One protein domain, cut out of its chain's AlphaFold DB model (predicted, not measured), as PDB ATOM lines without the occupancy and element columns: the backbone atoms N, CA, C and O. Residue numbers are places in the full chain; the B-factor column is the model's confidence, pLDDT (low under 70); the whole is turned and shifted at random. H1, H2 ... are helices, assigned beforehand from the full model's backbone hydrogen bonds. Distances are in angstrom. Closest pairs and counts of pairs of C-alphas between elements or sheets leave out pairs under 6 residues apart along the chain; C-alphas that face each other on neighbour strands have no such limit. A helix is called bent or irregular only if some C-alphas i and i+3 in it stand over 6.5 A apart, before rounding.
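AT A GLANCE: This is residues 111 to 196 and 236 to 351 of the 353 residues of the protein "Transmembrane domain protein" of Vibrio parahaemolyticus (UniProt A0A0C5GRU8). The model is a long rod of helices built along one very long bent helix, H5, with H1 alongside the later part of its first arm. The hairpin partners H2 and H3 fold over H1, H7 folds back along the second arm of H5, and the two ends of the rod hold the early part of H5 with short H4 near it and the small helix H6. The printed part has 202 residues with seven named helices, H1 to H7 in order along the chain, and no named strand; the class is all helix. It is only just loose, close to extended, with a radius of gyration of the C-alphas of 24.9 A and spans of 92 by 29 by 25 A.

IN THESE COORDINATES: H5 covers residues 257 to 315 and was assigned as one helix by its hydrogen bonds, but it is bent: C-alphas 301 and 304 are 6.6 A apart. Arm H5a, residues 257 to 301, begins at C-alpha 257 at (-53.806, 109.468, 13.792), is 64.5 A long and has a kink of 27 degrees near residue 282. Arm H5b is residues 304 to 315. H1, residues 111 to 143, is 45.8 A long, with a kink of 29 degrees near residue 134. H2, residues 150 to 174, is 33.4 A long and only just irregular, with C-alphas 171 and 174 6.6 A apart. H3 is residues 182 to 193, H4 residues 242 to 249 and H6 residues 319 to 323. H7, residues 330 to 349, is 28.6 A long and ends at C-alpha 349 at (-21.510, 79.334, -28.812).

HOW THE PARTS SIT: H5a touches H1 with residues 281 to 299 alone, at a shallow tilt of 31 degrees, the same way; the closest C-alphas, of Ile 124 and Gln 292, are 6.7 A apart. H1, H5b and H7 form a bundle, three helices side by side. H5b touches H7 at a shallow tilt of 24 degrees, opposite ways, with the C-alphas of Tyr 313 and Gln 332 closest at 5.2 A. H1 is the hub. H1 and H2 are a helical hairpin at a steep tilt of 40 degrees, closest at the C-alphas of Gly 139 and Leu 156, 5.8 A. H2 and H3 are another, at 8 degrees, with the C-alphas of Gly 173 and Gly 185 4.0 A apart. H4 is close to H5a but not clearly touching, and H6 touches no helix. Each O i to N i+4 pair is within hydrogen-bond range in H2, H4, H5b, H6 and H7, against 27 of 29 in H1, 7 of 8 in H3 and 40 of 41 in H5a.

THE WHOLE: The two C-alphas farthest apart, of Val 257 and Phe 324, are 92.6 A apart. Residues 197 to 235 are not printed, and C-alphas 196 and 236 are 16.9 A apart across this cut. Of the links that are printed whole, none is long. The mean pLDDT of the printed part is 78.0; 45 residues are under 70, among them residues 172 to 186 and 318 to 327.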
ATOM      1  N   GLU A 111     -31.089  94.037  -1.453       78.75
ATOM      2  CA  GLU A 111     -29.684  94.458  -1.321       78.75
ATOM      3  C   GLU A 111     -28.719  93.268  -1.480       78.75
ATOM      4  O   GLU A 111     -27.688  93.374  -2.146       78.75
ATOM      5  N   SER A 112     -29.065  92.103  -0.920       81.38
ATOM      6  CA  SER A 112     -28.287  90.874  -1.112       81.38
ATOM      7  C   SER A 112     -28.299  90.400  -2.567       81.38
ATOM      8  O   SER A 112     -27.264  89.971  -3.067       81.38
ATOM      9  N   ILE A 113     -29.446  90.474  -3.250       76.62
ATOM     10  CA  ILE A 113     -29.583  90.134  -4.675       76.62
ATOM     11  C   ILE A 113     -28.735  91.078  -5.533       76.62
ATOM     12  O   ILE A 113     -28.045  90.621  -6.442       76.62
ATOM     13  N   GLU A 114     -28.747  92.379  -5.243       75.19
ATOM     14  CA  GLU A 114     -27.936  93.377  -5.946       75.19
ATOM     15  C   GLU A 114     -26.441  93.081  -5.781       75.19
ATOM     16  O   GLU A 114     -25.697  93.042  -6.764       75.19
ATOM     17  N   LYS A 115     -26.000  92.799  -4.549       77.81
ATOM     18  CA  LYS A 115     -24.614  92.414  -4.270       77.81
ATOM     19  C   LYS A 115     -24.210  91.163  -5.052       77.81
ATOM     20  O   LYS A 115     -23.215  91.182  -5.771       77.81
ATOM     21  N   ASP A 116     -25.014  90.109  -4.963       77.19
ATOM     22  CA  ASP A 116     -24.786  88.843  -5.660       77.19
ATOM     23  C   ASP A 116     -24.737  89.012  -7.188       77.19
ATOM     24  O   ASP A 116     -23.975  88.329  -7.879       77.19
ATOM     25  N   THR A 117     -25.544  89.930  -7.720       74.19
ATOM     26  CA  THR A 117     -25.556  90.291  -9.141       74.19
ATOM     27  C   THR A 117     -24.272  91.013  -9.524       74.19
ATOM     28  O   THR A 117     -23.648  90.654 -10.521       74.19
ATOM     29  N   ASN A 118     -23.837  91.990  -8.729       75.56
ATOM     30  CA  ASN A 118     -22.590  92.715  -8.962       75.56
ATOM     31  C   ASN A 118     -21.370  91.780  -8.925       75.56
ATOM     32  O   ASN A 118     -20.505  91.879  -9.797       75.56
ATOM     33  N   ASP A 119     -21.333  90.825  -7.993       78.00
ATOM     34  CA  ASP A 119     -20.271  89.816  -7.908       78.00
ATOM     35  C   ASP A 119     -20.268  88.897  -9.148       78.00
ATOM     36  O   ASP A 119     -19.224  88.655  -9.763       78.00
ATOM     37  N   CYS A 120     -21.450  88.442  -9.583       75.38
ATOM     38  CA  CYS A 120     -21.626  87.688 -10.828       75.38
ATOM     39  C   CYS A 120     -21.099  88.469 -12.045       75.38
ATOM     40  O   CYS A 120     -20.339  87.945 -12.862       75.38
ATOM     41  N   LEU A 121     -21.472  89.742 -12.155       74.31
ATOM     42  CA  LEU A 121     -21.081  90.621 -13.253       74.31
ATOM     43  C   LEU A 121     -19.586  90.909 -13.287       74.31
ATOM     44  O   LEU A 121     -18.985  90.897 -14.363       74.31
ATOM     45  N   SER A 122     -18.988  91.133 -12.118       76.81
ATOM     46  CA  SER A 122     -17.544  91.291 -11.976       76.81
ATOM     47  C   SER A 122     -16.818  90.064 -12.535       76.81
ATOM     48  O   SER A 122     -15.970  90.194 -13.420       76.81
ATOM     49  N   SER A 123     -17.257  88.865 -12.143       78.75
ATOM     50  CA  SER A 123     -16.692  87.603 -12.631       78.75
ATOM     51  C   SER A 123     -16.863  87.405 -14.145       78.75
ATOM     52  O   SER A 123     -15.914  87.000 -14.820       78.75
ATOM     53  N   ILE A 124     -18.031  87.737 -14.717       78.06
ATOM     54  CA  ILE A 124     -18.236  87.707 -16.178       78.06
ATOM     55  C   ILE A 124     -17.237  88.634 -16.869       78.06
ATOM     56  O   ILE A 124     -16.589  88.239 -17.839       78.06
ATOM     57  N   GLY A 125     -17.088  89.867 -16.390       79.00
ATOM     58  CA  GLY A 125     -16.191  90.814 -17.039       79.00
ATOM     59  C   GLY A 125     -14.715  90.457 -16.907       79.00
ATOM     60  O   GLY A 125     -13.967  90.687 -17.856       79.00
ATOM     61  N   GLU A 126     -14.284  89.819 -15.818       81.12
ATOM     62  CA  GLU A 126     -12.938  89.238 -15.724       81.12
ATOM     63  C   GLU A 126     -12.712  88.156 -16.791       81.12
ATOM     64  O   GLU A 126     -11.713  88.187 -17.518       81.12
ATOM     65  N   GLN A 127     -13.669  87.239 -16.957       83.38
ATOM     66  CA  GLN A 127     -13.594  86.180 -17.967       83.38
ATOM     67  C   GLN A 127     -13.599  86.739 -19.393       83.38
ATOM     68  O   GLN A 127     -12.809  86.307 -20.236       83.38
ATOM     69  N   LEU A 128     -14.438  87.740 -19.668       84.62
ATOM     70  CA  LEU A 128     -14.477  88.414 -20.966       84.62
ATOM     71  C   LEU A 128     -13.223  89.252 -21.227       84.62
ATOM     72  O   LEU A 128     -12.769  89.328 -22.368       84.62
ATOM     73  N   THR A 129     -12.612  89.821 -20.187       85.56
ATOM     74  CA  THR A 129     -11.304  90.482 -20.288       85.56
ATOM     75  C   THR A 129     -10.241  89.492 -20.744       85.56
ATOM     76  O   THR A 129      -9.455  89.790 -21.648       85.56
ATOM     77  N   GLU A 130     -10.220  88.300 -20.152       85.81
ATOM     78  CA  GLU A 130      -9.278  87.247 -20.523       85.81
ATOM     79  C   GLU A 130      -9.535  86.707 -21.936       85.81
ATOM     80  O   GLU A 130      -8.596  86.476 -22.712       85.81
ATOM     81  N   LEU A 131     -10.808  86.587 -22.313       88.38
ATOM     82  CA  LEU A 131     -11.215  86.243 -23.667       88.38
ATOM     83  C   LEU A 131     -10.729  87.289 -24.681       88.38
ATOM     84  O   LEU A 131     -10.076  86.928 -25.658       88.38
ATOM     85  N   ASN A 132     -10.965  88.580 -24.432       89.31
ATOM     86  CA  ASN A 132     -10.513  89.682 -25.290       89.31
ATOM     87  C   ASN A 132      -8.982  89.699 -25.443       89.31
ATOM     88  O   ASN A 132      -8.464  89.814 -26.557       89.31
ATOM     89  N   LYS A 133      -8.230  89.494 -24.350       89.75
ATOM     90  CA  LYS A 133      -6.760  89.348 -24.392       89.75
ATOM     91  C   LYS A 133      -6.311  88.177 -25.270       89.75
ATOM     92  O   LYS A 133      -5.262  88.268 -25.905       89.75
ATOM     93  N   THR A 134      -7.093  87.099 -25.313       90.19
ATOM     94  CA  THR A 134      -6.796  85.895 -26.100       90.19
ATOM     95  C   THR A 134      -7.197  86.053 -27.571       90.19
ATOM     96  O   THR A 134      -6.424  85.677 -28.452       90.19
ATOM     97  N   LEU A 135      -8.356  86.652 -27.860       90.25
ATOM     98  CA  LEU A 135      -8.874  86.838 -29.219       90.25
ATOM     99  C   LEU A 135      -8.190  87.974 -29.983       90.25
ATOM    100  O   LEU A 135      -8.058  87.885 -31.201       90.25
ATOM    101  N   LYS A 136      -7.699  89.023 -29.314       91.44
ATOM    102  CA  LYS A 136      -7.014  90.144 -29.982       91.44
ATOM    103  C   LYS A 136      -5.782  89.699 -30.802       91.44
ATOM    104  O   LYS A 136      -5.693  90.069 -31.972       91.44
ATOM    105  N   PRO A 137      -4.856  88.869 -30.277       90.31
ATOM    106  CA  PRO A 137      -3.794  88.262 -31.080       90.31
ATOM    107  C   PRO A 137      -4.305  87.421 -32.252       90.31
ATOM    108  O   PRO A 137      -3.706  87.477 -33.323       90.31
ATOM    109  N   VAL A 138      -5.396  86.666 -32.066       88.44
ATOM    110  CA  VAL A 138      -6.012  85.865 -33.139       88.44
ATOM    111  C   VAL A 138      -6.503  86.786 -34.252       88.44
ATOM    112  O   VAL A 138      -6.097  86.613 -35.395       88.44
ATOM    113  N   GLY A 139      -7.273  87.823 -33.919       87.69
ATOM    114  CA  GLY A 139      -7.745  88.821 -34.880       87.69
ATOM    115  C   GLY A 139      -6.601  89.490 -35.645       87.69
ATOM    116  O   GLY A 139      -6.672  89.607 -36.863       87.69
ATOM    117  N   ASN A 140      -5.501  89.840 -34.970       87.81
ATOM    118  CA  ASN A 140      -4.315  90.398 -35.629       87.81
ATOM    119  C   ASN A 140      -3.675  89.413 -36.622       87.81
ATOM    120  O   ASN A 140      -3.266  89.820 -37.708       87.81
ATOM    121  N   ILE A 141      -3.595  88.127 -36.263       86.19
ATOM    122  CA  ILE A 141      -3.078  87.071 -37.143       86.19
ATOM    123  C   ILE A 141      -3.977  86.923 -38.375       86.19
ATOM    124  O   ILE A 141      -3.464  86.975 -39.493       86.19
ATOM    125  N   LEU A 142      -5.295  86.817 -38.178       85.81
ATOM    126  CA  LEU A 142      -6.269  86.689 -39.267       85.81
ATOM    127  C   LEU A 142      -6.280  87.929 -40.179       85.81
ATOM    128  O   LEU A 142      -6.353  87.798 -41.395       85.81
ATOM    129  N   ASN A 143      -6.150  89.136 -39.619       84.88
ATOM    130  CA  ASN A 143      -6.142  90.385 -40.388       84.88
ATOM    131  C   ASN A 143      -4.840  90.599 -41.179       84.88
ATOM    132  O   ASN A 143      -4.858  91.161 -42.268       84.88
ATOM    133  N   SER A 144      -3.696  90.148 -40.647       76.12
ATOM    134  CA  SER A 144      -2.383  90.320 -41.294       76.12
ATOM    135  C   SER A 144      -2.233  89.564 -42.619       76.12
ATOM    136  O   SER A 144      -1.296  89.810 -43.378       76.12
ATOM    137  N   ARG A 145      -3.139  88.624 -42.896       69.00
ATOM    138  CA  ARG A 145      -3.132  87.783 -44.087       69.00
ATOM    139  C   ARG A 145      -4.451  88.026 -44.806       69.00
ATOM    140  O   ARG A 145      -5.432  87.371 -44.487       69.00
ATOM    141  N   THR A 146      -4.482  89.003 -45.716       59.44
ATOM    142  CA  THR A 146      -5.663  89.390 -46.508       59.44
ATOM    143  C   THR A 146      -6.385  88.147 -47.028       59.44
ATOM    144  O   THR A 146      -5.975  87.543 -48.015       59.44
ATOM    145  N   SER A 147      -7.426  87.722 -46.315       59.84
ATOM    146  CA  SER A 147      -8.079  86.446 -46.570       59.84
ATOM    147  C   SER A 147      -9.218  86.652 -47.555       59.84
ATOM    148  O   SER A 147     -10.208  87.323 -47.245       59.84
ATOM    149  N   SER A 148      -9.088  86.066 -48.742       65.69
ATOM    150  CA  SER A 148     -10.194  85.890 -49.685       65.69
ATOM    151  C   SER A 148     -11.205  84.840 -49.208       65.69
ATOM    152  O   SER A 148     -12.324  84.828 -49.711       65.69
ATOM    153  N   ASP A 149     -10.847  84.004 -48.222       79.50
ATOM    154  CA  ASP A 149     -11.744  83.010 -47.628       79.50
ATOM    155  C   ASP A 149     -12.872  83.688 -46.813       79.50
ATOM    156  O   ASP A 149     -12.584  84.397 -45.835       79.50
ATOM    157  N   PRO A 150     -14.152  83.472 -47.183       82.75
ATOM    158  CA  PRO A 150     -15.307  84.028 -46.484       82.75
ATOM    159  C   PRO A 150     -15.396  83.640 -45.003       82.75
ATOM    160  O   PRO A 150     -15.784  84.481 -44.192       82.75
ATOM    161  N   ALA A 151     -15.008  82.416 -44.624       83.06
ATOM    162  CA  ALA A 151     -15.131  81.938 -43.241       83.06
ATOM    163  C   ALA A 151     -14.182  82.682 -42.284       83.06
ATOM    164  O   ALA A 151     -14.545  83.057 -41.166       83.06
ATOM    165  N   THR A 152     -12.962  82.959 -42.743       84.00
ATOM    166  CA  THR A 152     -12.000  83.806 -42.030       84.00
ATOM    167  C   THR A 152     -12.486  85.255 -41.904       84.00
ATOM    168  O   THR A 152     -12.320  85.868 -40.848       84.00
ATOM    169  N   ARG A 153     -13.107  85.818 -42.953       85.69
ATOM    170  CA  ARG A 153     -13.652  87.190 -42.920       85.69
ATOM    171  C   ARG A 153     -14.796  87.329 -41.917       85.69
ATOM    172  O   ARG A 153     -14.839  88.319 -41.188       85.69
ATOM    173  N   ASP A 154     -15.692  86.348 -41.869       86.62
ATOM    174  CA  ASP A 154     -16.785  86.288 -40.893       86.62
ATOM    175  C   ASP A 154     -16.230  86.239 -39.461       86.62
ATOM    176  O   ASP A 154     -16.531  87.108 -38.641       86.62
ATOM    177  N   SER A 155     -15.297  85.322 -39.193       86.38
ATOM    178  CA  SER A 155     -14.655  85.191 -37.878       86.38
ATOM    179  C   SER A 155     -13.927  86.471 -37.450       86.38
ATOM    180  O   SER A 155     -14.082  86.925 -36.317       86.38
ATOM    181  N   LEU A 156     -13.187  87.115 -38.359       87.44
ATOM    182  CA  LEU A 156     -12.526  88.396 -38.090       87.44
ATOM    183  C   LEU A 156     -13.535  89.515 -37.791       87.44
ATOM    184  O   LEU A 156     -13.307  90.323 -36.889       87.44
ATOM    185  N   THR A 157     -14.656  89.556 -38.512       88.94
ATOM    186  CA  THR A 157     -15.726  90.538 -38.281       88.94
ATOM    187  C   THR A 157     -16.320  90.370 -36.885       88.94
ATOM    188  O   THR A 157     -16.440  91.354 -36.151       88.94
ATOM    189  N   ARG A 158     -16.596  89.129 -36.471       88.94
ATOM    190  CA  ARG A 158     -17.104  88.811 -35.129       88.94
ATOM    191  C   ARG A 158     -16.100  89.143 -34.027       88.94
ATOM    192  O   ARG A 158     -16.482  89.764 -33.038       88.94
ATOM    193  N   ILE A 159     -14.814  88.824 -34.215       89.44
ATOM    194  CA  ILE A 159     -13.741  89.203 -33.276       89.44
ATOM    195  C   ILE A 159     -13.662  90.727 -33.135       89.44
ATOM    196  O   ILE A 159     -13.597  91.242 -32.021       89.44
ATOM    197  N   ASN A 160     -13.687  91.472 -34.242       89.25
ATOM    198  CA  ASN A 160     -13.605  92.932 -34.207       89.25
ATOM    199  C   ASN A 160     -14.841  93.564 -33.560       89.25
ATOM    200  O   ASN A 160     -14.700  94.502 -32.771       89.25
ATOM    201  N   LYS A 161     -16.038  93.036 -33.843       87.62
ATOM    202  CA  LYS A 161     -17.293  93.458 -33.209       87.62
ATOM    203  C   LYS A 161     -17.251  93.214 -31.701       87.62
ATOM    204  O   LYS A 161     -17.525  94.139 -30.939       87.62
ATOM    205  N   PHE A 162     -16.822  92.024 -31.276       88.38
ATOM    206  CA  PHE A 162     -16.624  91.698 -29.864       88.38
ATOM    207  C   PHE A 162     -15.610  92.638 -29.203       88.38
ATOM    208  O   PHE A 162     -15.948  93.287 -28.221       88.38
ATOM    209  N   ASN A 163     -14.408  92.789 -29.765       88.25
ATOM    210  CA  ASN A 163     -13.357  93.646 -29.204       88.25
ATOM    211  C   ASN A 163     -13.813  95.112 -29.088       88.25
ATOM    212  O   ASN A 163     -13.537  95.776 -28.091       88.25
ATOM    213  N   THR A 164     -14.508  95.632 -30.104       86.38
ATOM    214  CA  THR A 164     -15.005  97.020 -30.120       86.38
ATOM    215  C   THR A 164     -16.108  97.221 -29.089       86.38
ATOM    216  O   THR A 164     -16.056  98.180 -28.317       86.38
ATOM    217  N   GLY A 165     -17.072  96.299 -29.030       83.38
ATOM    218  CA  GLY A 165     -18.148  96.328 -28.047       83.38
ATOM    219  C   GLY A 165     -17.627  96.176 -26.618       83.38
ATOM    220  O   GLY A 165     -18.028  96.925 -25.731       83.38
ATOM    221  N   PHE A 166     -16.662  95.280 -26.413       84.75
ATOM    222  CA  PHE A 166     -16.007  95.053 -25.129       84.75
ATOM    223  C   PHE A 166     -15.245  96.299 -24.661       84.75
ATOM    224  O   PHE A 166     -15.464  96.766 -23.549       84.75
ATOM    225  N   ASN A 167     -14.409  96.900 -25.517       82.19
ATOM    226  CA  ASN A 167     -13.686  98.129 -25.169       82.19
ATOM    227  C   ASN A 167     -14.637  99.308 -24.920       82.19
ATOM    228  O   ASN A 167     -14.393 100.104 -24.020       82.19
ATOM    229  N   THR A 168     -15.727  99.406 -25.687       80.38
ATOM    230  CA  THR A 168     -16.777 100.405 -25.438       80.38
ATOM    231  C   THR A 168     -17.375 100.206 -24.051       80.38
ATOM    232  O   THR A 168     -17.377 101.141 -23.265       80.38
ATOM    233  N   SER A 169     -17.786  98.982 -23.717       76.50
ATOM    234  CA  SER A 169     -18.374  98.631 -22.420       76.50
ATOM    235  C   SER A 169     -17.418  98.852 -21.234       76.50
ATOM    236  O   SER A 169     -17.840  99.342 -20.181       76.50
ATOM    237  N   LEU A 170     -16.119  98.578 -21.409       73.94
ATOM    238  CA  LEU A 170     -15.096  98.967 -20.437       73.94
ATOM    239  C   LEU A 170     -15.055 100.490 -20.264       73.94
ATOM    240  O   LEU A 170     -15.168 100.985 -19.146       73.94
ATOM    241  N   ASN A 171     -14.959 101.248 -21.350       70.44
ATOM    242  CA  ASN A 171     -14.846 102.705 -21.276       70.44
ATOM    243  C   ASN A 171     -16.121 103.390 -20.756       70.44
ATOM    244  O   ASN A 171     -16.030 104.468 -20.175       70.44
ATOM    245  N   THR A 172     -17.298 102.784 -20.942       64.25
ATOM    246  CA  THR A 172     -18.587 103.360 -20.528       64.25
ATOM    247  C   THR A 172     -19.033 102.969 -19.120       64.25
ATOM    248  O   THR A 172     -20.008 103.541 -18.642       64.25
ATOM    249  N   GLY A 173     -18.372 102.026 -18.437       57.22
ATOM    250  CA  GLY A 173     -18.771 101.683 -17.063       57.22
ATOM    251  C   GLY A 173     -18.061 100.513 -16.384       57.22
ATOM    252  O   GLY A 173     -18.203 100.361 -15.177       57.22
ATOM    253  N   PHE A 174     -17.291  99.684 -17.097       51.06
ATOM    254  CA  PHE A 174     -16.617  98.526 -16.478       51.06
ATOM    255  C   PHE A 174     -15.112  98.753 -16.194       51.06
ATOM    256  O   PHE A 174     -14.522  98.080 -15.358       51.06
ATOM    257  N   GLY A 175     -14.477  99.724 -16.858       43.09
ATOM    258  CA  GLY A 175     -13.060 100.098 -16.718       43.09
ATOM    259  C   GLY A 175     -12.810 101.324 -15.830       43.09
ATOM    260  O   GLY A 175     -11.683 101.555 -15.399       43.09
ATOM    261  N   GLY A 176     -13.857 102.087 -15.508       40.72
ATOM    262  CA  GLY A 176     -13.837 103.125 -14.480       40.72
ATOM    263  C   GLY A 176     -14.137 102.521 -13.113       40.72
ATOM    264  O   GLY A 176     -15.216 102.735 -12.576       40.72
ATOM    265  N   LEU A 177     -13.202 101.753 -12.551       41.25
ATOM    266  CA  LEU A 177     -13.332 101.061 -11.253       41.25
ATOM    267  C   LEU A 177     -13.471 101.997 -10.024       41.25
ATOM    268  O   LEU A 177     -13.223 101.588  -8.895       41.25
ATOM    269  N   VAL A 178     -13.885 103.253 -10.212       38.19
ATOM    270  CA  VAL A 178     -14.118 104.230  -9.147       38.19
ATOM    271  C   VAL A 178     -15.344 105.085  -9.505       38.19
ATOM    272  O   VAL A 178     -15.227 106.133 -10.131       38.19
ATOM    273  N   GLY A 179     -16.539 104.641  -9.101       38.50
ATOM    274  CA  GLY A 179     -17.642 105.563  -8.785       38.50
ATOM    275  C   GLY A 179     -18.828 105.715  -9.752       38.50
ATOM    276  O   GLY A 179     -19.715 106.499  -9.432       38.50
ATOM    277  N   GLY A 180     -18.923 104.987 -10.873       40.06
ATOM    278  CA  GLY A 180     -20.064 105.100 -11.806       40.06
ATOM    279  C   GLY A 180     -20.632 103.745 -12.232       40.06
ATOM    280  O   GLY A 180     -20.062 103.103 -13.101       40.06
ATOM    281  N   SER A 181     -21.714 103.318 -11.567       51.22
ATOM    282  CA  SER A 181     -22.559 102.128 -11.809       51.22
ATOM    283  C   SER A 181     -21.943 100.969 -12.616       51.22
ATOM    284  O   SER A 181     -22.090 100.878 -13.837       51.22
ATOM    285  N   ALA A 182     -21.404  99.971 -11.902       55.88
ATOM    286  CA  ALA A 182     -21.040  98.660 -12.458       55.88
ATOM    287  C   ALA A 182     -22.161  98.046 -13.332       55.88
ATOM    288  O   ALA A 182     -21.876  97.363 -14.317       55.88
ATOM    289  N   ALA A 183     -23.424  98.372 -13.031       56.72
ATOM    290  CA  ALA A 183     -24.606  98.012 -13.810       56.72
ATOM    291  C   ALA A 183     -24.540  98.440 -15.292       56.72
ATOM    292  O   ALA A 183     -24.905  97.651 -16.159       56.72
ATOM    293  N   LEU A 184     -24.034  99.637 -15.626       60.69
ATOM    294  CA  LEU A 184     -23.978 100.106 -17.022       60.69
ATOM    295  C   LEU A 184     -22.900  99.379 -17.835       60.69
ATOM    296  O   LEU A 184     -23.123  99.024 -18.994       60.69
ATOM    297  N   GLY A 185     -21.746  99.115 -17.218       67.06
ATOM    298  CA  GLY A 185     -20.694  98.295 -17.819       67.06
ATOM    299  C   GLY A 185     -21.178  96.864 -18.057       67.06
ATOM    300  O   GLY A 185     -21.068  96.338 -19.161       67.06
ATOM    301  N   ALA A 186     -21.805  96.275 -17.044       67.12
ATOM    302  CA  ALA A 186     -22.406  94.953 -17.099       67.12
ATOM    303  C   ALA A 186     -23.481  94.792 -18.183       67.12
ATOM    304  O   ALA A 186     -23.491  93.773 -18.876       67.12
ATOM    305  N   TRP A 187     -24.353  95.790 -18.372       72.19
ATOM    306  CA  TRP A 187     -25.324  95.792 -19.473       72.19
ATOM    307  C   TRP A 187     -24.626  95.717 -20.822       72.19
ATOM    308  O   TRP A 187     -25.024  94.927 -21.675       72.19
ATOM    309  N   GLY A 188     -23.547  96.486 -20.988       75.62
ATOM    310  CA  GLY A 188     -22.703  96.420 -22.172       75.62
ATOM    311  C   GLY A 188     -22.160  95.011 -22.392       75.62
ATOM    312  O   GLY A 188     -22.386  94.443 -23.451       75.62
ATOM    313  N   LEU A 189     -21.526  94.406 -21.389       78.19
ATOM    314  CA  LEU A 189     -20.922  93.076 -21.514       78.19
ATOM    315  C   LEU A 189     -21.941  91.982 -21.844       78.19
ATOM    316  O   LEU A 189     -21.735  91.221 -22.790       78.19
ATOM    317  N   VAL A 190     -23.058  91.930 -21.115       78.62
ATOM    318  CA  VAL A 190     -24.130  90.959 -21.376       78.62
ATOM    319  C   VAL A 190     -24.775  91.208 -22.732       78.62
ATOM    320  O   VAL A 190     -25.104  90.250 -23.419       78.62
ATOM    321  N   SER A 191     -24.892  92.454 -23.190       78.38
ATOM    322  CA  SER A 191     -25.426  92.716 -24.529       78.38
ATOM    323  C   SER A 191     -24.559  92.132 -25.651       78.38
ATOM    324  O   SER A 191     -25.078  91.855 -26.729       78.38
ATOM    325  N   LEU A 192     -23.263  91.893 -25.417       80.19
ATOM    326  CA  LEU A 192     -22.358  91.328 -26.423       80.19
ATOM    327  C   LEU A 192     -22.537  89.820 -26.595       80.19
ATOM    328  O   LEU A 192     -22.467  89.336 -27.723       80.19
ATOM    329  N   ILE A 193     -22.747  89.107 -25.488       80.12
ATOM    330  CA  ILE A 193     -22.743  87.634 -25.426       80.12
ATOM    331  C   ILE A 193     -24.110  87.028 -25.092       80.12
ATOM    332  O   ILE A 193     -24.309  85.820 -25.155       80.12
ATOM    333  N   GLY A 194     -25.056  87.853 -24.664       76.94
ATOM    334  CA  GLY A 194     -26.375  87.414 -24.253       76.94
ATOM    335  C   GLY A 194     -27.273  87.190 -25.459       76.94
ATOM    336  O   GLY A 194     -27.204  87.899 -26.466       76.94
ATOM    337  N   SER A 195     -28.178  86.227 -25.334       74.75
ATOM    338  CA  SER A 195     -29.314  86.045 -26.231       74.75
ATOM    339  C   SER A 195     -30.609  86.410 -25.513       74.75
ATOM    340  O   SER A 195     -30.811  86.051 -24.355       74.75
ATOM    341  N   ALA A 196     -31.517  87.087 -26.209       73.75
ATOM    342  CA  ALA A 196     -32.894  87.253 -25.777       73.75
ATOM    343  C   ALA A 196     -33.590  85.885 -25.662       73.75
ATOM    344  O   ALA A 196     -33.179  84.909 -26.290       73.75
ATOM    345  N   VAL A 236     -32.789  93.789  -9.943       67.06
ATOM    346  CA  VAL A 236     -31.573  92.958  -9.874       67.06
ATOM    347  C   VAL A 236     -30.309  93.800 -10.094       67.06
ATOM    348  O   VAL A 236     -29.281  93.559  -9.472       67.06
ATOM    349  N   LEU A 237     -30.400  94.836 -10.930       65.00
ATOM    350  CA  LEU A 237     -29.296  95.740 -11.264       65.00
ATOM    351  C   LEU A 237     -29.214  96.991 -10.365       65.00
ATOM    352  O   LEU A 237     -28.490  97.926 -10.704       65.00
ATOM    353  N   GLY A 238     -29.941  97.019  -9.241       64.00
ATOM    354  CA  GLY A 238     -29.835  98.077  -8.224       64.00
ATOM    355  C   GLY A 238     -30.670  99.337  -8.492       64.00
ATOM    356  O   GLY A 238     -30.380 100.406  -7.962       64.00
ATOM    357  N   GLY A 239     -31.711  99.248  -9.324       61.81
ATOM    358  CA  GLY A 239     -32.399 100.403  -9.903       61.81
ATOM    359  C   GLY A 239     -32.985 101.428  -8.921       61.81
ATOM    360  O   GLY A 239     -32.822 102.620  -9.158       61.81
ATOM    361  N   ILE A 240     -33.703 101.040  -7.854       52.62
ATOM    362  CA  ILE A 240     -34.421 101.994  -6.962       52.62
ATOM    363  C   ILE A 240     -34.623 101.395  -5.555       52.62
ATOM    364  O   ILE A 240     -35.731 101.358  -5.029       52.62
ATOM    365  N   VAL A 241     -33.584 100.863  -4.915       56.38
ATOM    366  CA  VAL A 241     -33.755 100.263  -3.570       56.38
ATOM    367  C   VAL A 241     -33.467 101.273  -2.458       56.38
ATOM    368  O   VAL A 241     -34.191 101.338  -1.466       56.38
ATOM    369  N   ALA A 242     -32.471 102.140  -2.649       57.88
ATOM    370  CA  ALA A 242     -32.008 103.037  -1.591       57.88
ATOM    371  C   ALA A 242     -33.052 104.093  -1.165       57.88
ATOM    372  O   ALA A 242     -33.238 104.338   0.027       57.88
ATOM    373  N   ALA A 243     -33.765 104.716  -2.112       59.47
ATOM    374  CA  ALA A 243     -34.677 105.824  -1.802       59.47
ATOM    375  C   ALA A 243     -35.936 105.396  -1.010       59.47
ATOM    376  O   ALA A 243     -36.245 106.048  -0.005       59.47
ATOM    377  N   PRO A 244     -36.632 104.296  -1.363       67.88
ATOM    378  CA  PRO A 244     -37.759 103.804  -0.575       67.88
ATOM    379  C   PRO A 244     -37.358 103.384   0.846       67.88
ATOM    380  O   PRO A 244     -38.111 103.618   1.793       67.88
ATOM    381  N   ILE A 245     -36.177 102.780   1.042       68.81
ATOM    382  CA  ILE A 245     -35.704 102.405   2.386       68.81
ATOM    383  C   ILE A 245     -35.518 103.647   3.246       68.81
ATOM    384  O   ILE A 245     -36.034 103.693   4.360       68.81
ATOM    385  N   VAL A 246     -34.834 104.676   2.744       65.44
ATOM    386  CA  VAL A 246     -34.615 105.926   3.492       65.44
ATOM    387  C   VAL A 246     -35.947 106.604   3.843       65.44
ATOM    388  O   VAL A 246     -36.133 107.048   4.979       65.44
ATOM    389  N   PHE A 247     -36.905 106.609   2.912       75.50
ATOM    390  CA  PHE A 247     -38.224 107.205   3.123       75.50
ATOM    391  C   PHE A 247     -38.990 106.560   4.290       75.50
ATOM    392  O   PHE A 247     -39.464 107.269   5.177       75.50
ATOM    393  N   PHE A 248     -39.065 105.227   4.333       78.00
ATOM    394  CA  PHE A 248     -39.819 104.511   5.371       78.00
ATOM    395  C   PHE A 248     -38.999 104.185   6.634       78.00
ATOM    396  O   PHE A 248     -39.573 103.966   7.696       78.00
ATOM    397  N   SER A 249     -37.662 104.181   6.556       67.94
ATOM    398  CA  SER A 249     -36.766 103.955   7.709       67.94
ATOM    399  C   SER A 249     -36.680 105.138   8.662       67.94
ATOM    400  O   SER A 249     -36.248 104.978   9.808       67.94
ATOM    401  N   THR A 250     -37.098 106.326   8.214       63.78
ATOM    402  CA  THR A 250     -37.221 107.488   9.087       63.78
ATOM    403  C   THR A 250     -38.274 107.155  10.137       63.78
ATOM    404  O   THR A 250     -39.467 107.254   9.855       63.78
ATOM    405  N   LYS A 251     -37.826 106.727  11.330       57.41
ATOM    406  CA  LYS A 251     -38.644 106.398  12.510       57.41
ATOM    407  C   LYS A 251     -39.533 107.583  12.881       57.41
ATOM    408  O   LYS A 251     -39.216 108.380  13.761       57.41
ATOM    409  N   SER A 252     -40.639 107.718  12.172       56.78
ATOM    410  CA  SER A 252     -41.560 108.826  12.308       56.78
ATOM    411  C   SER A 252     -42.593 108.397  13.329       56.78
ATOM    412  O   SER A 252     -43.537 107.689  13.002       56.78
ATOM    413  N   ALA A 253     -42.408 108.808  14.583       66.12
ATOM    414  CA  ALA A 253     -43.531 108.899  15.503       66.12
ATOM    415  C   ALA A 253     -44.440 110.010  14.963       66.12
ATOM    416  O   ALA A 253     -44.225 111.202  15.206       66.12
ATOM    417  N   TYR A 254     -45.392 109.627  14.116       78.62
ATOM    418  CA  TYR A 254     -46.333 110.560  13.525       78.62
ATOM    419  C   TYR A 254     -47.166 111.195  14.635       78.62
ATOM    420  O   TYR A 254     -47.505 110.554  15.629       78.62
ATOM    421  N   LYS A 255     -47.505 112.474  14.456       81.06
ATOM    422  CA  LYS A 255     -48.202 113.276  15.475       81.06
ATOM    423  C   LYS A 255     -49.725 113.270  15.326       81.06
ATOM    424  O   LYS A 255     -50.414 113.820  16.178       81.06
ATOM    425  N   LYS A 256     -50.255 112.712  14.232       85.12
ATOM    426  CA  LYS A 256     -51.695 112.675  13.932       85.12
ATOM    427  C   LYS A 256     -52.124 111.270  13.520       85.12
ATOM    428  O   LYS A 256     -51.463 110.645  12.689       85.12
ATOM    429  N   VAL A 257     -53.261 110.814  14.047       85.38
ATOM    430  CA  VAL A 257     -53.806 109.468  13.792       85.38
ATOM    431  C   VAL A 257     -54.065 109.240  12.299       85.38
ATOM    432  O   VAL A 257     -53.690 108.201  11.764       85.38
ATOM    433  N   ASP A 258     -54.635 110.222  11.602       87.69
ATOM    434  CA  ASP A 258     -54.934 110.076  10.171       87.69
ATOM    435  C   ASP A 258     -53.658 109.941   9.332       87.69
ATOM    436  O   ASP A 258     -53.585 109.087   8.451       87.69
ATOM    437  N   THR A 259     -52.602 110.683   9.687       86.50
ATOM    438  CA  THR A 259     -51.314 110.613   8.977       86.50
ATOM    439  C   THR A 259     -50.621 109.262   9.150       86.50
ATOM    440  O   THR A 259     -50.078 108.728   8.188       86.50
ATOM    441  N   VAL A 260     -50.660 108.663  10.348       86.88
ATOM    442  CA  VAL A 260     -50.063 107.333  10.555       86.88
ATOM    443  C   VAL A 260     -50.882 106.236   9.888       86.88
ATOM    444  O   VAL A 260     -50.308 105.291   9.356       86.88
ATOM    445  N   LYS A 261     -52.215 106.363   9.853       89.56
ATOM    446  CA  LYS A 261     -53.082 105.437   9.111       89.56
ATOM    447  C   LYS A 261     -52.756 105.446   7.621       89.56
ATOM    448  O   LYS A 261     -52.573 104.378   7.041       89.56
ATOM    449  N   GLU A 262     -52.646 106.633   7.029       90.88
ATOM    450  CA  GLU A 262     -52.257 106.816   5.629       90.88
ATOM    451  C   GLU A 262     -50.879 106.199   5.358       90.88
ATOM    452  O   GLU A 262     -50.749 105.313   4.514       90.88
ATOM    453  N   LYS A 263     -49.871 106.556   6.161       90.06
ATOM    454  CA  LYS A 263     -48.502 106.053   5.993       90.06
ATOM    455  C   LYS A 263     -48.374 104.553   6.216       90.06
ATOM    456  O   LYS A 263     -47.578 103.905   5.541       90.06
ATOM    457  N   ARG A 264     -49.171 103.969   7.110       90.00
ATOM    458  CA  ARG A 264     -49.252 102.513   7.282       90.00
ATOM    459  C   ARG A 264     -49.779 101.832   6.024       90.00
ATOM    460  O   ARG A 264     -49.266 100.782   5.641       90.00
ATOM    461  N   ASN A 265     -50.809 102.405   5.403       90.69
ATOM    462  CA  ASN A 265     -51.375 101.856   4.178       90.69
ATOM    463  C   ASN A 265     -50.357 101.944   3.034       90.69
ATOM    464  O   ASN A 265     -50.094 100.919   2.412       90.69
ATOM    465  N   GLU A 266     -49.708 103.098   2.846       90.56
ATOM    466  CA  GLU A 266     -48.608 103.259   1.881       90.56
ATOM    467  C   GLU A 266     -47.493 102.225   2.112       90.56
ATOM    468  O   GLU A 266     -47.125 101.496   1.193       90.56
ATOM    469  N   LEU A 267     -47.003 102.091   3.352       91.06
ATOM    470  CA  LEU A 267     -45.961 101.123   3.711       91.06
ATOM    471  C   LEU A 267     -46.388  99.681   3.418       91.06
ATOM    472  O   LEU A 267     -45.577  98.873   2.973       91.06
ATOM    473  N   THR A 268     -47.652  99.339   3.673       90.75
ATOM    474  CA  THR A 268     -48.181  97.992   3.413       90.75
ATOM    475  C   THR A 268     -48.239  97.704   1.915       90.75
ATOM    476  O   THR A 268     -47.899  96.603   1.487       90.75
ATOM    477  N   GLU A 269     -48.657  98.681   1.109       89.88
ATOM    478  CA  GLU A 269     -48.699  98.544  -0.348       89.88
ATOM    479  C   GLU A 269     -47.305  98.437  -0.956       89.88
ATOM    480  O   GLU A 269     -47.074  97.569  -1.795       89.88
ATOM    481  N   GLU A 270     -46.362  99.255  -0.495       87.19
ATOM    482  CA  GLU A 270     -44.965  99.152  -0.912       87.19
ATOM    483  C   GLU A 270     -44.341  97.827  -0.468       87.19
ATOM    484  O   GLU A 270     -43.691  97.159  -1.266       87.19
ATOM    485  N   SER A 271     -44.614  97.369   0.754       88.31
ATOM    486  CA  SER A 271     -44.158  96.056   1.228       88.31
ATOM    487  C   SER A 271     -44.665  94.908   0.351       88.31
ATOM    488  O   SER A 271     -43.904  93.992   0.047       88.31
ATOM    489  N   ASP A 272     -45.928  94.954  -0.087       87.44
ATOM    490  CA  ASP A 272     -46.503  93.942  -0.982       87.44
ATOM    491  C   ASP A 272     -45.812  93.947  -2.355       87.44
ATOM    492  O   ASP A 272     -45.455  92.889  -2.878       87.44
ATOM    493  N   LYS A 273     -45.562  95.137  -2.918       84.56
ATOM    494  CA  LYS A 273     -44.823  95.293  -4.181       84.56
ATOM    495  C   LYS A 273     -43.404  94.745  -4.059       84.56
ATOM    496  O   LYS A 273     -43.011  93.894  -4.854       84.56
ATOM    497  N   VAL A 274     -42.655  95.198  -3.053       81.50
ATOM    498  CA  VAL A 274     -41.262  94.801  -2.808       81.50
ATOM    499  C   VAL A 274     -41.172  93.291  -2.594       81.50
ATOM    500  O   VAL A 274     -40.337  92.637  -3.212       81.50
ATOM    501  N   MET A 275     -42.066  92.692  -1.803       81.62
ATOM    502  CA  MET A 275     -42.046  91.251  -1.537       81.62
ATOM    503  C   MET A 275     -42.322  90.417  -2.798       81.62
ATOM    504  O   MET A 275     -41.599  89.456  -3.062       81.62
ATOM    505  N   LYS A 276     -43.299  90.815  -3.626       81.31
ATOM    506  CA  LYS A 276     -43.560  90.173  -4.929       81.31
ATOM    507  C   LYS A 276     -42.340  90.239  -5.846       81.31
ATOM    508  O   LYS A 276     -41.961  89.233  -6.444       81.31
ATOM    509  N   LEU A 277     -41.704  91.405  -5.915       76.06
ATOM    510  CA  LEU A 277     -40.495  91.613  -6.707       76.06
ATOM    511  C   LEU A 277     -39.315  90.795  -6.181       76.06
ATOM    512  O   LEU A 277     -38.560  90.252  -6.976       76.06
ATOM    513  N   THR A 278     -39.186  90.645  -4.864       75.12
ATOM    514  CA  THR A 278     -38.102  89.881  -4.231       75.12
ATOM    515  C   THR A 278     -38.167  88.399  -4.607       75.12
ATOM    516  O   THR A 278     -37.167  87.810  -5.018       75.12
ATOM    517  N   VAL A 279     -39.360  87.792  -4.528       75.69
ATOM    518  CA  VAL A 279     -39.574  86.389  -4.926       75.69
ATOM    519  C   VAL A 279     -39.226  86.192  -6.401       75.69
ATOM    520  O   VAL A 279     -38.504  85.261  -6.761       75.69
ATOM    521  N   GLN A 280     -39.670  87.111  -7.255       73.12
ATOM    522  CA  GLN A 280     -39.368  87.061  -8.679       73.12
ATOM    523  C   GLN A 280     -37.869  87.235  -8.966       73.12
ATOM    524  O   GLN A 280     -37.284  86.411  -9.668       73.12
ATOM    525  N   ALA A 281     -37.229  88.249  -8.381       71.38
ATOM    526  CA  ALA A 281     -35.810  88.542  -8.560       71.38
ATOM    527  C   ALA A 281     -34.916  87.386  -8.085       71.38
ATOM    528  O   ALA A 281     -33.963  87.029  -8.771       71.38
ATOM    529  N   SER A 282     -35.252  86.740  -6.961       71.25
ATOM    530  CA  SER A 282     -34.488  85.591  -6.449       71.25
ATOM    531  C   SER A 282     -34.485  84.401  -7.418       71.25
ATOM    532  O   SER A 282     -33.438  83.808  -7.670       71.25
ATOM    533  N   THR A 283     -35.632  84.101  -8.035       72.31
ATOM    534  CA  THR A 283     -35.747  83.034  -9.042       72.31
ATOM    535  C   THR A 283     -34.943  83.373 -10.302       72.31
ATOM    536  O   THR A 283     -34.317  82.508 -10.909       72.31
ATOM    537  N   GLN A 284     -34.915  84.648 -10.684       71.75
ATOM    538  CA  GLN A 284     -34.253  85.123 -11.905       71.75
ATOM    539  C   GLN A 284     -32.739  85.194 -11.760       71.75
ATOM    540  O   GLN A 284     -32.015  84.840 -12.688       71.75
ATOM    541  N   LEU A 285     -32.261  85.565 -10.574       71.00
ATOM    542  CA  LEU A 285     -30.846  85.539 -10.235       71.00
ATOM    543  C   LEU A 285     -30.258  84.125 -10.366       71.00
ATOM    544  O   LEU A 285     -29.112  83.975 -10.783       71.00
ATOM    545  N   ILE A 286     -31.041  83.076 -10.089       74.69
ATOM    546  CA  ILE A 286     -30.616  81.684 -10.309       74.69
ATOM    547  C   ILE A 286     -30.400  81.401 -11.804       74.69
ATOM    548  O   ILE A 286     -29.379  80.816 -12.168       74.69
ATOM    549  N   GLU A 287     -31.310  81.834 -12.682       74.69
ATOM    550  CA  GLU A 287     -31.156  81.613 -14.128       74.69
ATOM    551  C   GLU A 287     -30.013  82.461 -14.710       74.69
ATOM    552  O   GLU A 287     -29.215  81.954 -15.498       74.69
ATOM    553  N   ALA A 288     -29.856  83.713 -14.264       72.00
ATOM    554  CA  ALA A 288     -28.718  84.555 -14.637       72.00
ATOM    555  C   ALA A 288     -27.379  83.921 -14.210       72.00
ATOM    556  O   ALA A 288     -26.443  83.849 -15.007       72.00
ATOM    557  N   ARG A 289     -27.301  83.365 -12.992       74.50
ATOM    558  CA  ARG A 289     -26.135  82.596 -12.522       74.50
ATOM    559  C   ARG A 289     -25.888  81.342 -13.355       74.50
ATOM    560  O   ARG A 289     -24.745  81.009 -13.652       74.50
ATOM    561  N   LYS A 290     -26.936  80.638 -13.770       80.06
ATOM    562  CA  LYS A 290     -26.803  79.467 -14.644       80.06
ATOM    563  C   LYS A 290     -26.234  79.851 -16.014       80.06
ATOM    564  O   LYS A 290     -25.331  79.172 -16.498       80.06
ATOM    565  N   GLN A 291     -26.700  80.953 -16.601       76.50
ATOM    566  CA  GLN A 291     -26.147  81.512 -17.840       76.50
ATOM    567  C   GLN A 291     -24.676  81.921 -17.664       76.50
ATOM    568  O   GLN A 291     -23.830  81.555 -18.480       76.50
ATOM    569  N   GLN A 292     -24.342  82.597 -16.560       78.06
ATOM    570  CA  GLN A 292     -22.959  82.922 -16.197       78.06
ATOM    571  C   GLN A 292     -22.075  81.666 -16.162       78.06
ATOM    572  O   GLN A 292     -20.996  81.663 -16.747       78.06
ATOM    573  N   VAL A 293     -22.516  80.597 -15.490       83.06
ATOM    574  CA  VAL A 293     -21.752  79.343 -15.387       83.06
ATOM    575  C   VAL A 293     -21.535  78.710 -16.762       83.06
ATOM    576  O   VAL A 293     -20.448  78.198 -17.029       83.06
ATOM    577  N   GLN A 294     -22.521  78.777 -17.662       83.38
ATOM    578  CA  GLN A 294     -22.366  78.294 -19.038       83.38
ATOM    579  C   GLN A 294     -21.316  79.097 -19.816       83.38
ATOM    580  O   GLN A 294     -20.441  78.504 -20.449       83.38
ATOM    581  N   ILE A 295     -21.349  80.430 -19.724       82.81
ATOM    582  CA  ILE A 295     -20.339  81.311 -20.333       82.81
ATOM    583  C   ILE A 295     -18.947  80.990 -19.775       82.81
ATOM    584  O   ILE A 295     -18.000  80.787 -20.538       82.81
ATOM    585  N   ALA A 296     -18.834  80.875 -18.452       85.38
ATOM    586  CA  ALA A 296     -17.592  80.546 -17.765       85.38
ATOM    587  C   ALA A 296     -17.015  79.203 -18.223       85.38
ATOM    588  O   ALA A 296     -15.817  79.107 -18.494       85.38
ATOM    589  N   ALA A 297     -17.863  78.181 -18.353       89.12
ATOM    590  CA  ALA A 297     -17.462  76.858 -18.813       89.12
ATOM    591  C   ALA A 297     -16.940  76.888 -20.258       89.12
ATOM    592  O   ALA A 297     -15.883  76.322 -20.534       89.12
ATOM    593  N   LEU A 298     -17.624  77.598 -21.164       89.25
ATOM    594  CA  LEU A 298     -17.179  77.757 -22.552       89.25
ATOM    595  C   LEU A 298     -15.823  78.463 -22.639       89.25
ATOM    596  O   LEU A 298     -14.927  78.011 -23.355       89.25
ATOM    597  N   ILE A 299     -15.647  79.551 -21.886       87.81
ATOM    598  CA  ILE A 299     -14.383  80.291 -21.843       87.81
ATOM    599  C   ILE A 299     -13.270  79.400 -21.278       87.81
ATOM    600  O   ILE A 299     -12.197  79.312 -21.878       87.81
ATOM    601  N   ALA A 300     -13.526  78.690 -20.176       90.19
ATOM    602  CA  ALA A 300     -12.566  77.773 -19.566       90.19
ATOM    603  C   ALA A 300     -12.178  76.611 -20.497       90.19
ATOM    604  O   ALA A 300     -11.031  76.167 -20.473       90.19
ATOM    605  N   GLU A 301     -13.095  76.144 -21.346       93.00
ATOM    606  CA  GLU A 301     -12.827  75.087 -22.320       93.00
ATOM    607  C   GLU A 301     -11.996  75.589 -23.515       93.00
ATOM    608  O   GLU A 301     -11.023  74.945 -23.921       93.00
ATOM    609  N   TYR A 302     -12.372  76.725 -24.108       92.19
ATOM    610  CA  TYR A 302     -11.800  77.175 -25.381       92.19
ATOM    611  C   TYR A 302     -10.545  78.038 -25.225       92.19
ATOM    612  O   TYR A 302      -9.632  77.927 -26.046       92.19
ATOM    613  N   VAL A 303     -10.444  78.877 -24.186       91.44
ATOM    614  CA  VAL A 303      -9.284  79.772 -24.007       91.44
ATOM    615  C   VAL A 303      -7.958  79.001 -23.935       91.44
ATOM    616  O   VAL A 303      -7.018  79.398 -24.633       91.44
ATOM    617  N   PRO A 304      -7.828  77.888 -23.185       93.69
ATOM    618  CA  PRO A 304      -6.599  77.098 -23.178       93.69
ATOM    619  C   PRO A 304      -6.259  76.501 -24.550       93.69
ATOM    620  O   PRO A 304      -5.093  76.536 -24.945       93.69
ATOM    621  N   LYS A 305      -7.263  76.018 -25.301       94.06
ATOM    622  CA  LYS A 305      -7.079  75.470 -26.659       94.06
ATOM    623  C   LYS A 305      -6.541  76.544 -27.609       94.06
ATOM    624  O   LYS A 305      -5.522  76.331 -28.263       94.06
ATOM    625  N   ILE A 306      -7.156  77.729 -27.607       92.25
ATOM    626  CA  ILE A 306      -6.725  78.868 -28.430       92.25
ATOM    627  C   ILE A 306      -5.314  79.320 -28.034       92.25
ATOM    628  O   ILE A 306      -4.478  79.561 -28.901       92.25
ATOM    629  N   LYS A 307      -5.001  79.397 -26.734       92.25
ATOM    630  CA  LYS A 307      -3.646  79.729 -26.261       92.25
ATOM    631  C   LYS A 307      -2.604  78.699 -26.701       92.25
ATOM    632  O   LYS A 307      -1.491  79.094 -27.052       92.25
ATOM    633  N   GLY A 308      -2.942  77.411 -26.678       91.69
ATOM    634  CA  GLY A 308      -2.084  76.334 -27.175       91.69
ATOM    635  C   GLY A 308      -1.767  76.506 -28.659       91.69
ATOM    636  O   GLY A 308      -0.599  76.587 -29.036       91.69
ATOM    637  N   GLU A 309      -2.801  76.681 -29.478       91.25
ATOM    638  CA  GLU A 309      -2.666  76.919 -30.919       91.25
ATOM    639  C   GLU A 309      -1.907  78.220 -31.231       91.25
ATOM    640  O   GLU A 309      -1.050  78.248 -32.112       91.25
ATOM    641  N   LEU A 310      -2.118  79.290 -30.455       88.69
ATOM    642  CA  LEU A 310      -1.360  80.541 -30.581       88.69
ATOM    643  C   LEU A 310       0.134  80.341 -30.305       88.69
ATOM    644  O   LEU A 310       0.970  80.959 -30.969       88.69
ATOM    645  N   ARG A 311       0.490  79.515 -29.312       90.56
ATOM    646  CA  ARG A 311       1.893  79.190 -29.013       90.56
ATOM    647  C   ARG A 311       2.518  78.402 -30.155       90.56
ATOM    648  O   ARG A 311       3.605  78.769 -30.587       90.56
ATOM    649  N   LEU A 312       1.826  77.387 -30.666       89.56
ATOM    650  CA  LEU A 312       2.309  76.561 -31.773       89.56
ATOM    651  C   LEU A 312       2.447  77.369 -33.070       89.56
ATOM    652  O   LEU A 312       3.490  77.324 -33.717       89.56
ATOM    653  N   TYR A 313       1.468  78.220 -33.389       86.62
ATOM    654  CA  TYR A 313       1.553  79.164 -34.503       86.62
ATOM    655  C   TYR A 313       2.800  80.057 -34.410       86.62
ATOM    656  O   TYR A 313       3.506  80.257 -35.399       86.62
ATOM    657  N   LYS A 314       3.082  80.607 -33.219       85.94
ATOM    658  CA  LYS A 314       4.265  81.449 -32.983       85.94
ATOM    659  C   LYS A 314       5.564  80.647 -33.021       85.94
ATOM    660  O   LYS A 314       6.560  81.174 -33.496       85.94
ATOM    661  N   PHE A 315       5.555  79.406 -32.546       85.38
ATOM    662  CA  PHE A 315       6.713  78.514 -32.559       85.38
ATOM    663  C   PHE A 315       7.118  78.130 -33.987       85.38
ATOM    664  O   PHE A 315       8.290  78.206 -34.343       85.38
ATOM    665  N   HIS A 316       6.142  77.805 -34.838       80.56
ATOM    666  CA  HIS A 316       6.372  77.472 -36.245       80.56
ATOM    667  C   HIS A 316       6.551  78.701 -37.151       80.56
ATOM    668  O   HIS A 316       6.722  78.551 -38.366       80.56
ATOM    669  N   ARG A 317       6.535  79.916 -36.585       73.56
ATOM    670  CA  ARG A 317       6.782  81.161 -37.313       73.56
ATOM    671  C   ARG A 317       8.255  81.234 -37.712       73.56
ATOM    672  O   ARG A 317       9.136  81.374 -36.870       73.56
ATOM    673  N   SER A 318       8.524  81.183 -39.013       65.38
ATOM    674  CA  SER A 318       9.887  81.312 -39.530       65.38
ATOM    675  C   SER A 318      10.242  82.780 -39.771       65.38
ATOM    676  O   SER A 318       9.676  83.418 -40.657       65.38
ATOM    677  N   PHE A 319      11.214  83.290 -39.005       62.12
ATOM    678  CA  PHE A 319      11.787  84.635 -39.161       62.12
ATOM    679  C   PHE A 319      12.246  84.911 -40.600       62.12
ATOM    680  O   PHE A 319      11.953  85.963 -41.161       62.12
ATOM    681  N   TRP A 320      12.895  83.927 -41.229       55.53
ATOM    682  CA  TRP A 320      13.394  84.047 -42.597       55.53
ATOM    683  C   TRP A 320      12.253  84.175 -43.618       55.53
ATOM    684  O   TRP A 320      12.318  85.017 -44.505       55.53
ATOM    685  N   LYS A 321      11.146  83.439 -43.480       60.78
ATOM    686  CA  LYS A 321      10.027  83.554 -44.437       60.78
ATOM    687  C   LYS A 321       9.300  84.899 -44.383       60.78
ATOM    688  O   LYS A 321       8.864  85.371 -45.429       60.78
ATOM    689  N   ASP A 322       9.198  85.509 -43.200       59.72
ATOM    690  CA  ASP A 322       8.599  86.842 -43.037       59.72
ATOM    691  C   ASP A 322       9.469  87.940 -43.685       59.72
ATOM    692  O   ASP A 322       8.924  88.904 -44.218       59.72
ATOM    693  N   ILE A 323      10.800  87.777 -43.703       57.19
ATOM    694  CA  ILE A 323      11.735  88.697 -44.382       57.19
ATOM    695  C   ILE A 323      11.671  88.548 -45.908       57.19
ATOM    696  O   ILE A 323      11.742  89.542 -46.625       57.19
ATOM    697  N   PHE A 324      11.508  87.322 -46.412       61.75
ATOM    698  CA  PHE A 324      11.510  87.025 -47.851       61.75
ATOM    699  C   PHE A 324      10.106  86.943 -48.480       61.75
ATOM    700  O   PHE A 324       9.959  86.447 -49.595       61.75
ATOM    701  N   GLY A 325       9.061  87.404 -47.783       57.62
ATOM    702  CA  GLY A 325       7.698  87.500 -48.327       57.62
ATOM    703  C   GLY A 325       7.035  86.160 -48.683       57.62
ATOM    704  O   GLY A 325       6.125  86.124 -49.507       57.62
ATOM    705  N   CYS A 326       7.483  85.049 -48.093       59.59
ATOM    706  CA  CYS A 326       6.997  83.709 -48.431       59.59
ATOM    707  C   CYS A 326       5.712  83.322 -47.678       59.59
ATOM    708  O   CYS A 326       5.485  83.721 -46.535       59.59
ATOM    709  N   THR A 327       4.898  82.465 -48.303       64.31
ATOM    710  CA  THR A 327       3.693  81.870 -47.705       64.31
ATOM    711  C   THR A 327       4.021  80.981 -46.495       64.31
ATOM    712  O   THR A 327       5.135  80.452 -46.346       64.31
ATOM    713  N   MET A 328       3.036  80.830 -45.601       70.62
ATOM    714  CA  MET A 328       3.147  80.049 -44.363       70.62
ATOM    715  C   MET A 328       3.633  78.621 -44.638       70.62
ATOM    716  O   MET A 328       3.324  78.030 -45.671       70.62
ATOM    717  N   ASN A 329       4.422  78.048 -43.721       77.19
ATOM    718  CA  ASN A 329       4.708  76.611 -43.794       77.19
ATOM    719  C   ASN A 329       3.445  75.796 -43.433       77.19
ATOM    720  O   ASN A 329       2.495  76.334 -42.863       77.19
ATOM    721  N   SER A 330       3.434  74.509 -43.783       81.44
ATOM    722  CA  SER A 330       2.273  73.625 -43.599       81.44
ATOM    723  C   SER A 330       1.795  73.559 -42.144       81.44
ATOM    724  O   SER A 330       0.595  73.646 -41.896       81.44
ATOM    725  N   GLU A 331       2.719  73.483 -41.183       83.50
ATOM    726  CA  GLU A 331       2.392  73.448 -39.750       83.50
ATOM    727  C   GLU A 331       1.796  74.776 -39.266       83.50
ATOM    728  O   GLU A 331       0.773  74.812 -38.588       83.50
ATOM    729  N   GLN A 332       2.367  75.905 -39.678       82.88
ATOM    730  CA  GLN A 332       1.869  77.228 -39.318       82.88
ATOM    731  C   GLN A 332       0.488  77.482 -39.948       82.88
ATOM    732  O   GLN A 332      -0.382  78.049 -39.288       82.88
ATOM    733  N   GLN A 333       0.253  77.019 -41.185       85.31
ATOM    734  CA  GLN A 333      -1.054  77.081 -41.852       85.31
ATOM    735  C   GLN A 333      -2.103  76.220 -41.132       85.31
ATOM    736  O   GLN A 333      -3.251  76.635 -40.977       85.31
ATOM    737  N   LYS A 334      -1.715  75.039 -40.642       89.00
ATOM    738  CA  LYS A 334      -2.580  74.174 -39.832       89.00
ATOM    739  C   LYS A 334      -3.012  74.869 -38.539       89.00
ATOM    740  O   LYS A 334      -4.207  74.935 -38.261       89.00
ATOM    741  N   HIS A 335      -2.071  75.461 -37.801       89.50
ATOM    742  CA  HIS A 335      -2.385  76.218 -36.583       89.50
ATOM    743  C   HIS A 335      -3.230  77.466 -36.872       89.50
ATOM    744  O   HIS A 335      -4.134  77.787 -36.108       89.50
ATOM    745  N   TYR A 336      -3.013  78.141 -38.005       87.69
ATOM    746  CA  TYR A 336      -3.875  79.241 -38.455       87.69
ATOM    747  C   TYR A 336      -5.327  78.795 -38.669       87.69
ATOM    748  O   TYR A 336      -6.249  79.420 -38.145       87.69
ATOM    749  N   ASN A 337      -5.534  77.687 -39.386       88.81
ATOM    750  CA  ASN A 337      -6.869  77.146 -39.640       88.81
ATOM    751  C   ASN A 337      -7.555  76.713 -38.332       88.81
ATOM    752  O   ASN A 337      -8.737  76.999 -38.134       88.81
ATOM    753  N   ASN A 338      -6.810  76.087 -37.412       91.81
ATOM    754  CA  ASN A 338      -7.317  75.713 -36.091       91.81
ATOM    755  C   ASN A 338      -7.706  76.938 -35.253       91.81
ATOM    756  O   ASN A 338      -8.756  76.922 -34.614       91.81
ATOM    757  N   LEU A 339      -6.905  78.010 -35.279       90.81
ATOM    758  CA  LEU A 339      -7.228  79.266 -34.596       90.81
ATOM    759  C   LEU A 339      -8.516  79.890 -35.132       90.81
ATOM    760  O   LEU A 339      -9.366  80.284 -34.336       90.81
ATOM    761  N   ASN A 340      -8.671  79.948 -36.457       89.69
ATOM    762  CA  ASN A 340      -9.885  80.460 -37.087       89.69
ATOM    763  C   ASN A 340     -11.115  79.638 -36.661       89.69
ATOM    764  O   ASN A 340     -12.103  80.194 -36.189       89.69
ATOM    765  N   LYS A 341     -11.014  78.304 -36.731       92.56
ATOM    766  CA  LYS A 341     -12.092  77.385 -36.343       92.56
ATOM    767  C   LYS A 341     -12.475  77.516 -34.866       92.56
ATOM    768  O   LYS A 341     -13.647  77.699 -34.561       92.56
ATOM    769  N   LEU A 342     -11.503  77.454 -33.953       92.56
ATOM    770  CA  LEU A 342     -11.760  77.542 -32.511       92.56
ATOM    771  C   LEU A 342     -12.340  78.899 -32.107       92.56
ATOM    772  O   LEU A 342     -13.224  78.949 -31.254       92.56
ATOM    773  N   ALA A 343     -11.852  79.992 -32.703       89.25
ATOM    774  CA  ALA A 343     -12.400  81.319 -32.452       89.25
ATOM    775  C   ALA A 343     -13.839  81.431 -32.972       89.25
ATOM    776  O   ALA A 343     -14.701  81.921 -32.251       89.25
ATOM    777  N   SER A 344     -14.109  80.933 -34.182       88.62
ATOM    778  CA  SER A 344     -15.448  80.923 -34.776       88.62
ATOM    779  C   SER A 344     -16.448  80.127 -33.927       88.62
ATOM    780  O   SER A 344     -17.484  80.662 -33.543       88.62
ATOM    781  N   GLU A 345     -16.101  78.893 -33.540       91.00
ATOM    782  CA  GLU A 345     -16.952  78.038 -32.700       91.00
ATOM    783  C   GLU A 345     -17.236  78.653 -31.325       91.00
ATOM    784  O   GLU A 345     -18.359  78.569 -30.831       91.00
ATOM    785  N   LEU A 346     -16.229  79.265 -30.694       89.38
ATOM    786  CA  LEU A 346     -16.410  79.927 -29.405       89.38
ATOM    787  C   LEU A 346     -17.355  81.126 -29.522       89.38
ATOM    788  O   LEU A 346     -18.255  81.272 -28.703       89.38
ATOM    789  N   LEU A 347     -17.154  81.978 -30.531       87.12
ATOM    790  CA  LEU A 347     -17.990  83.160 -30.748       87.12
ATOM    791  C   LEU A 347     -19.437  82.766 -31.061       87.12
ATOM    792  O   LEU A 347     -20.351  83.373 -30.513       87.12
ATOM    793  N   ASP A 348     -19.646  81.714 -31.855       87.12
ATOM    794  CA  ASP A 348     -20.978  81.187 -32.163       87.12
ATOM    795  C   ASP A 348     -21.687  80.641 -30.913       87.12
ATOM    796  O   ASP A 348     -22.824  81.015 -30.627       87.12
ATOM    797  N   LYS A 349     -20.984  79.846 -30.092       86.69
ATOM    798  CA  LYS A 349     -21.510  79.334 -28.812       86.69
ATOM    799  C   LYS A 349     -21.773  80.434 -27.781       86.69
ATOM    800  O   LYS A 349     -22.646  80.267 -26.935       86.69
ATOM    801  N   LEU A 350     -21.045  81.548 -27.855       81.81
ATOM    802  CA  LEU A 350     -21.294  82.758 -27.065       81.81
ATOM    803  C   LEU A 350     -22.365  83.668 -27.690       81.81
ATOM    804  O   LEU A 350     -22.556  84.785 -27.220       81.81
ATOM    805  N   GLY A 351     -23.040  83.244 -28.764       80.19
ATOM    806  CA  GLY A 351     -24.099  84.020 -29.415       80.19
ATOM    807  C   GLY A 351     -23.612  85.278 -30.142       80.19
ATOM    808  O   GLY A 351     -24.426  86.122 -30.525       80.19
TER     809      GLY A 351